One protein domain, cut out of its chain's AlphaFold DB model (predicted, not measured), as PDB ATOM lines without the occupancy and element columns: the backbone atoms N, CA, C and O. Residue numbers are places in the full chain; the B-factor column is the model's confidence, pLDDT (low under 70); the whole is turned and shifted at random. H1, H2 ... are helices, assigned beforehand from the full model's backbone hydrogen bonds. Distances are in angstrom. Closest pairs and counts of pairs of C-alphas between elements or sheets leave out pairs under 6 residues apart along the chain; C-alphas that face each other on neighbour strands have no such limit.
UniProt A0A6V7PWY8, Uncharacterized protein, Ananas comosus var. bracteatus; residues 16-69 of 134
ATOM      1  N   THR A  16     139.970 184.979  79.130       59.34
ATOM      2  CA  THR A  16     140.085 183.519  79.147       59.34
ATOM      3  C   THR A  16     139.748 182.856  80.481       59.34
ATOM      4  O   THR A  16     139.628 181.637  80.532       59.34
ATOM      5  N   ARG A  17     139.633 183.617  81.578       64.12
ATOM      6  CA  ARG A  17     139.407 183.036  82.913       64.12
ATOM      7  C   ARG A  17     138.058 182.321  83.106       64.12
ATOM      8  O   ARG A  17     138.079 181.320  83.807       64.12
ATOM      9  N   PRO A  18     136.927 182.758  82.517       77.38
ATOM     10  CA  PRO A  18     135.641 182.100  82.760       77.38
ATOM     11  C   PRO A  18     135.598 180.654  82.247       77.38
ATOM     12  O   PRO A  18     135.278 179.750  83.007       77.38
ATOM     13  N   ILE A  19     136.019 180.427  80.997       84.44
ATOM     14  CA  ILE A  19     135.982 179.095  80.372       84.44
ATOM     15  C   ILE A  19     136.981 178.118  81.000       84.44
ATOM     16  O   ILE A  19     136.692 176.935  81.138       84.44
ATOM     17  N   LEU A  20     138.151 178.603  81.428       84.38
ATOM     18  CA  LEU A  20     139.141 177.750  82.087       84.38
ATOM     19  C   LEU A  20     138.628 177.233  83.437       84.38
ATOM     20  O   LEU A  20     138.819 176.061  83.747       84.38
ATOM     21  N   VAL A  21     137.958 178.095  84.208       87.06
ATOM     22  CA  VAL A  21     137.336 177.718  85.485       87.06
ATOM     23  C   VAL A  21     136.210 176.712  85.255       87.06
ATOM     24  O   VAL A  21     136.121 175.721  85.969       87.06
ATOM     25  N   GLU A  22     135.390 176.913  84.225       88.50
ATOM     26  CA  GLU A  22     134.298 175.992  83.898       88.50
ATOM     27  C   GLU A  22     134.807 174.598  83.498       88.50
ATOM     28  O   GLU A  22     134.299 173.588  83.992       88.50
ATOM     29  N   VAL A  23     135.866 174.534  82.683       89.50
ATOM     30  CA  VAL A  23     136.544 173.278  82.326       89.50
ATOM     31  C   VAL A  23     137.129 172.595  83.561       89.50
ATOM     32  O   VAL A  23     136.945 171.391  83.737       89.50
ATOM     33  N   GLU A  24     137.819 173.342  84.424       90.38
ATOM     34  CA  GLU A  24     138.436 172.808  85.642       90.38
ATOM     35  C   GLU A  24     137.386 172.228  86.596       90.38
ATOM     36  O   GLU A  24     137.518 171.093  87.058       90.38
ATOM     37  N   GLU A  25     136.289 172.949  86.825       90.12
ATOM     38  CA  GLU A  25     135.191 172.449  87.644       90.12
ATOM     39  C   GLU A  25     134.519 171.221  87.022       90.12
ATOM     40  O   GLU A  25     134.205 170.265  87.740       90.12
ATOM     41  N   ALA A  26     134.281 171.221  85.705       88.12
ATOM     42  CA  ALA A  26     133.703 170.082  85.001       88.12
ATOM     43  C   ALA A  26     134.601 168.842  85.115       88.12
ATOM     44  O   ALA A  26     134.099 167.750  85.397       88.12
ATOM     45  N   LEU A  27     135.919 169.022  84.988       89.62
ATOM     46  CA  LEU A  27     136.921 167.969  85.109       89.62
ATOM     47  C   LEU A  27     137.025 167.432  86.540       89.62
ATOM     48  O   LEU A  27     137.052 166.222  86.759       89.62
ATOM     49  N   GLN A  28     137.046 168.311  87.539       88.75
ATOM     50  CA  GLN A  28     137.097 167.904  88.940       88.75
ATOM     51  C   GLN A  28     135.833 167.128  89.325       88.75
ATOM     52  O   GLN A  28     135.895 166.091  89.991       88.75
ATOM     53  N   ARG A  29     134.675 167.585  88.837       85.62
ATOM     54  CA  ARG A  29     133.387 166.914  89.007       85.62
ATOM     55  C   ARG A  29     133.389 165.509  88.393       85.62
ATOM     56  O   ARG A  29     132.878 164.589  89.035       85.62
ATOM     57  N   THR A  30     133.888 165.321  87.169       83.25
ATOM     58  CA  THR A  30     133.940 163.996  86.515       83.25
ATOM     59  C   THR A  30     134.989 163.086  87.150       83.25
ATOM     60  O   THR A  30     134.671 161.939  87.455       83.25
ATOM     61  N   SER A  31     136.187 163.593  87.445       83.06
ATOM     62  CA  SER A  31     137.268 162.844  88.098       83.06
ATOM     63  C   SER A  31     136.846 162.288  89.459       83.06
ATOM     64  O   SER A  31     137.009 161.101  89.740       83.06
ATOM     65  N   HIS A  32     136.188 163.109  90.279       81.50
ATOM     66  CA  HIS A  32     135.689 162.680  91.582       81.50
ATOM     67  C   HIS A  32     134.671 161.535  91.474       81.50
ATOM     68  O   HIS A  32     134.683 160.627  92.298       81.50
ATOM     69  N   LEU A  33     133.827 161.524  90.434       75.44
ATOM     70  CA  LEU A  33     132.927 160.396  90.188       75.44
ATOM     71  C   LEU A  33     133.676 159.131  89.776       75.44
ATOM     72  O   LEU A  33     133.342 158.061  90.269       75.44
ATOM     73  N   VAL A  34     134.663 159.242  88.884       73.31
ATOM     74  CA  VAL A  34     135.471 158.091  88.446       73.31
ATOM     75  C   VAL A  34     136.187 157.450  89.635       73.31
ATOM     76  O   VAL A  34     136.236 156.229  89.737       73.31
ATOM     77  N   LEU A  35     136.717 158.270  90.545       75.94
ATOM     78  CA  LEU A  35     137.514 157.808  91.680       75.94
ATOM     79  C   LEU A  35     136.674 157.317  92.865       75.94
ATOM     80  O   LEU A  35     137.097 156.402  93.568       75.94
ATOM     81  N   GLN A  36     135.510 157.922  93.121       70.44
ATOM     82  CA  GLN A  36     134.679 157.564  94.278       70.44
ATOM     83  C   GLN A  36     133.585 156.547  93.976       70.44
ATOM     84  O   GLN A  36     133.060 155.928  94.903       70.44
ATOM     85  N   ALA A  37     133.192 156.381  92.716       55.69
ATOM     86  CA  ALA A  37     132.066 155.531  92.399       55.69
ATOM     87  C   ALA A  37     132.511 154.106  92.045       55.69
ATOM     88  O   ALA A  37     133.213 153.875  91.069       55.69
ATOM     89  N   SER A  38     131.918 153.119  92.722       53.81
ATOM     90  CA  SER A  38     131.667 151.784  92.151       53.81
ATOM     91  C   SER A  38     130.612 151.822  91.023       53.81
ATOM     92  O   SER A  38     130.001 150.802  90.710       53.81
ATOM     93  N   SER A  39     130.324 152.999  90.455       50.91
ATOM     94  CA  SER A  39     129.191 153.226  89.565       50.91
ATOM     95  C   SER A  39     129.618 153.089  88.114       50.91
ATOM     96  O   SER A  39     130.333 153.918  87.559       50.91
ATOM     97  N   THR A  40     129.095 152.043  87.491       54.00
ATOM     98  CA  THR A  40     129.189 151.691  86.072       54.00
ATOM     99  C   THR A  40     128.521 152.696  85.124       54.00
ATOM    100  O   THR A  40     128.334 152.392  83.950       54.00
ATOM    101  N   THR A  41     128.111 153.871  85.600       58.62
ATOM    102  CA  THR A  41     127.401 154.865  84.794       58.62
ATOM    103  C   THR A  41     127.900 156.258  85.148       58.62
ATOM    104  O   THR A  41     127.291 156.978  85.943       58.62
ATOM    105  N   LEU A  42     129.018 156.656  84.543       65.00
ATOM    106  CA  LEU A  42     129.208 158.074  84.279       65.00
ATOM    107  C   LEU A  42     128.033 158.508  83.399       65.00
ATOM    108  O   LEU A  42     127.851 157.980  82.303       65.00
ATOM    109  N   ASP A  43     127.198 159.402  83.919       71.31
ATOM    110  CA  ASP A  43     126.070 159.944  83.172       71.31
ATOM    111  C   ASP A  43     126.599 160.625  81.902       71.31
ATOM    112  O   ASP A  43     127.446 161.524  81.978       71.31
ATOM    113  N   GLY A  44     126.120 160.177  80.739       74.44
ATOM    114  CA  GLY A  44     126.537 160.689  79.434       74.44
ATOM    115  C   GLY A  44     126.332 162.198  79.314       74.44
ATOM    116  O   GLY A  44     127.109 162.864  78.636       74.44
ATOM    117  N   PHE A  45     125.374 162.759  80.060       80.00
ATOM    118  CA  PHE A  45     125.172 164.202  80.159       80.00
ATOM    119  C   PHE A  45     126.407 164.940  80.700       80.00
ATOM    120  O   PHE A  45     126.786 165.995  80.196       80.00
ATOM    121  N   ARG A  46     127.077 164.381  81.711       80.69
ATOM    122  CA  ARG A  46     128.220 165.027  82.370       80.69
ATOM    123  C   ARG A  46     129.500 164.923  81.551       80.69
ATOM    124  O   ARG A  46     130.289 165.865  81.564       80.69
ATOM    125  N   LEU A  47     129.695 163.807  80.843       84.44
ATOM    126  CA  LEU A  47     130.756 163.715  79.835       84.44
ATOM    127  C   LEU A  47     130.495 164.666  78.670       84.44
ATOM    128  O   LEU A  47     131.428 165.332  78.243       84.44
ATOM    129  N   GLY A  48     129.247 164.753  78.201       86.12
ATOM    130  CA  GLY A  48     128.846 165.696  77.159       86.12
ATOM    131  C   GLY A  48     129.169 167.135  77.550       86.12
ATOM    132  O   GLY A  48     129.883 167.818  76.833       86.12
ATOM    133  N   HIS A  49     128.775 167.558  78.752       88.56
ATOM    134  CA  HIS A  49     129.086 168.903  79.233       88.56
ATOM    135  C   HIS A  49     130.598 169.174  79.352       88.56
ATOM    136  O   HIS A  49     131.055 170.238  78.942       88.56
ATOM    137  N   LEU A  50     131.397 168.227  79.869       89.62
ATOM    138  CA  LEU A  50     132.860 168.381  79.899       89.62
ATOM    139  C   LEU A  50     133.440 168.489  78.483       89.62
ATOM    140  O   LEU A  50     134.313 169.320  78.241       89.62
ATOM    141  N   HIS A  51     132.948 167.665  77.557       88.44
ATOM    142  CA  HIS A  51     133.338 167.713  76.155       88.44
ATOM    143  C   HIS A  51     133.040 169.087  75.544       88.44
ATOM    144  O   HIS A  51     133.927 169.675  74.931       88.44
ATOM    145  N   ASP A  52     131.848 169.638  75.775       90.31
ATOM    146  CA  ASP A  52     131.454 170.956  75.268       90.31
ATOM    147  C   ASP A  52     132.359 172.073  75.817       90.31
ATOM    148  O   ASP A  52     132.830 172.922  75.059       90.31
ATOM    149  N   CYS A  53     132.686 172.026  77.115       89.75
ATOM    150  CA  CYS A  53     133.599 172.986  77.745       89.75
ATOM    151  C   CYS A  53     135.008 172.920  77.131       89.75
ATOM    152  O   CYS A  53     135.631 173.947  76.852       89.75
ATOM    153  N   VAL A  54     135.529 171.708  76.904       89.06
ATOM    154  CA  VAL A  54     136.836 171.499  76.262       89.06
ATOM    155  C   VAL A  54     136.805 171.970  74.807       89.06
ATOM    156  O   VAL A  54     137.751 172.609  74.346       89.06
ATOM    157  N   GLU A  55     135.718 171.713  74.082       89.94
ATOM    158  CA  GLU A  55     135.554 172.161  72.702       89.94
ATOM    159  C   GLU A  55     135.550 173.696  72.605       89.94
ATOM    160  O   GLU A  55     136.221 174.276  71.746       89.94
ATOM    161  N   GLU A  56     134.841 174.377  73.506       90.56
ATOM    162  CA  GLU A  56     134.841 175.836  73.594       90.56
ATOM    163  C   GLU A  56     136.230 176.392  73.948       90.56
ATOM    164  O   GLU A  56     136.699 177.339  73.307       90.56
ATOM    165  N   LEU A  57     136.946 175.753  74.877       89.06
ATOM    166  CA  LEU A  57     138.326 176.106  75.209       89.06
ATOM    167  C   LEU A  57     139.251 175.996  73.979       89.06
ATOM    168  O   LEU A  57     140.026 176.914  73.695       89.06
ATOM    169  N   LEU A  58     139.137 174.916  73.198       86.69
ATOM    170  CA  LEU A  58     139.925 174.678  71.979       86.69
ATOM    171  C   LEU A  58     139.601 175.642  70.828       86.69
ATOM    172  O   LEU A  58     140.399 175.781  69.893       86.69
ATOM    173  N   ARG A  59     138.453 176.330  70.859       88.69
ATOM    174  CA  ARG A  59     138.109 177.378  69.883       88.69
ATOM    175  C   ARG A  59     138.834 178.696  70.146       88.69
ATOM    176  O   ARG A  59     138.903 179.532  69.242       88.69
ATOM    177  N   LEU A  60     139.414 178.892  71.333       89.69
ATOM    178  CA  LEU A  60     140.117 180.126  71.671       89.69
ATOM    179  C   LEU A  60     141.356 180.343  70.783       89.69
ATOM    180  O   LEU A  60     142.249 179.489  70.750       89.69
ATOM    181  N   PRO A  61     141.494 181.516  70.132       84.69
ATOM    182  CA  PRO A  61     142.640 181.812  69.270       84.69
ATOM    183  C   PRO A  61     143.983 181.730  70.000       84.69
ATOM    184  O   PRO A  61     144.963 181.249  69.438       84.69
ATOM    185  N   SER A  62     144.022 182.165  71.262       84.12
ATOM    186  CA  SER A  62     145.222 182.131  72.101       84.12
ATOM    187  C   SER A  62     145.688 180.709  72.392       84.12
ATOM    188  O   SER A  62     146.887 180.443  72.351       84.12
ATOM    189  N   LEU A  63     144.753 179.788  72.653       85.19
ATOM    190  CA  LEU A  63     145.090 178.390  72.887       85.19
ATOM    191  C   LEU A  63     145.517 177.718  71.583       85.19
ATOM    192  O   LEU A  63     146.566 177.091  71.549       85.19
ATOM    193  N   ARG A  64     144.788 177.933  70.482       84.31
ATOM    194  CA  ARG A  64     145.176 177.401  69.164       84.31
ATOM    195  C   ARG A  64     146.581 177.827  68.757       84.31
ATOM    196  O   ARG A  64     147.366 176.993  68.333       84.31
ATOM    197  N   GLN A  65     146.924 179.102  68.928       86.06
ATOM    198  CA  GLN A  65     148.276 179.590  68.642       86.06
ATOM    199  C   GLN A  65     149.339 178.951  69.545       86.06
ATOM    200  O   GLN A  65     150.446 178.688  69.083       86.06
ATOM    201  N   ALA A  66     149.016 178.685  70.813       85.12
ATOM    202  CA  ALA A  66     149.924 177.999  71.727       85.12
ATOM    203  C   ALA A  66     150.131 176.522  71.343       85.12
ATOM    204  O   ALA A  66     151.265 176.051  71.394       85.12
ATOM    205  N   LEU A  67     149.065 175.832  70.922       84.12
ATOM    206  CA  LEU A  67     149.087 174.427  70.501       84.12
ATOM    207  C   LEU A  67     149.767 174.228  69.139       84.12
ATOM    208  O   LEU A  67     150.454 173.235  68.943       84.12
ATOM    209  N   LEU A  68     149.651 175.193  68.222       83.88
ATOM    210  CA  LEU A  68     150.305 175.164  66.906       83.88
ATOM    211  C   LEU A  68     151.826 175.383  66.968       83.88
ATOM    212  O   LEU A  68     152.496 175.328  65.936       83.88
ATOM    213  N   ARG A  69     152.398 175.649  68.152       88.75
ATOM    214  CA  ARG A  69     153.857 175.681  68.291       88.75
ATOM    215  C   ARG A  69     154.414 174.268  68.093       88.75
ATOM    216  O   ARG A  69     153.915 173.362  68.753       88.75
TER     217      ARG A  69
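AT A GLANCE: This is residues 16 to 69 of the 134 residues of an uncharacterized protein of Ananas comosus var. bracteatus (UniProt A0A6V7PWY8). Two helices, H1 and H2, fold back on each other as a helical hairpin, and a short third helix, H3, turns off sideways just past the end of H2, about perpendicular to it and apart from H1. At the other end of the hairpin, where the chain turns from H1 to H2, residues 35 to 40 stick out, of which 35 and 36 belong to H1. The printed part has 54 residues with three named helices in the order H1, H2, H3 and no named strand, an all helix class. It is loose, with a radius of gyration of the C-alphas of 13.2 A, and spans 40 by 19 by 17 A.

IN THESE COORDINATES: H1, residues 17 to 36, begins at C-alpha 17 (139.407, 183.036, 82.913) and is 28.3 A long. H2, residues 44 to 59, is 22.4 A long. H3, residues 61 to 67, is 9.9 A long and ends at C-alpha 67 (149.087, 174.427, 70.501).

HOW THE PARTS SIT: H1 and H2 touch, with the C-alphas of Ala 26 and Leu 50 closest at 5.4 A. They run opposite ways at a shallow tilt of 33 degrees, only just short of steep. H2 and H3 are close but not clearly touching, about perpendicular at 85 degrees; their closest C-alphas, Leu 58 and Arg 64, are 6.6 A apart. H1 and H3 are apart. Each O i to N i+4 pair is within hydrogen-bond range in H2 and H3, and 15 of 16 in H1.

THE WHOLE: The C-alphas farthest apart, Ser 38 and Arg 69, are separated by 40.4 A. The printed part has no cut; the link from H1 to H2 is short and that from H2 to H3 tight. The pLDDT is under 70 at residues 16 to 17 and 37 to 42.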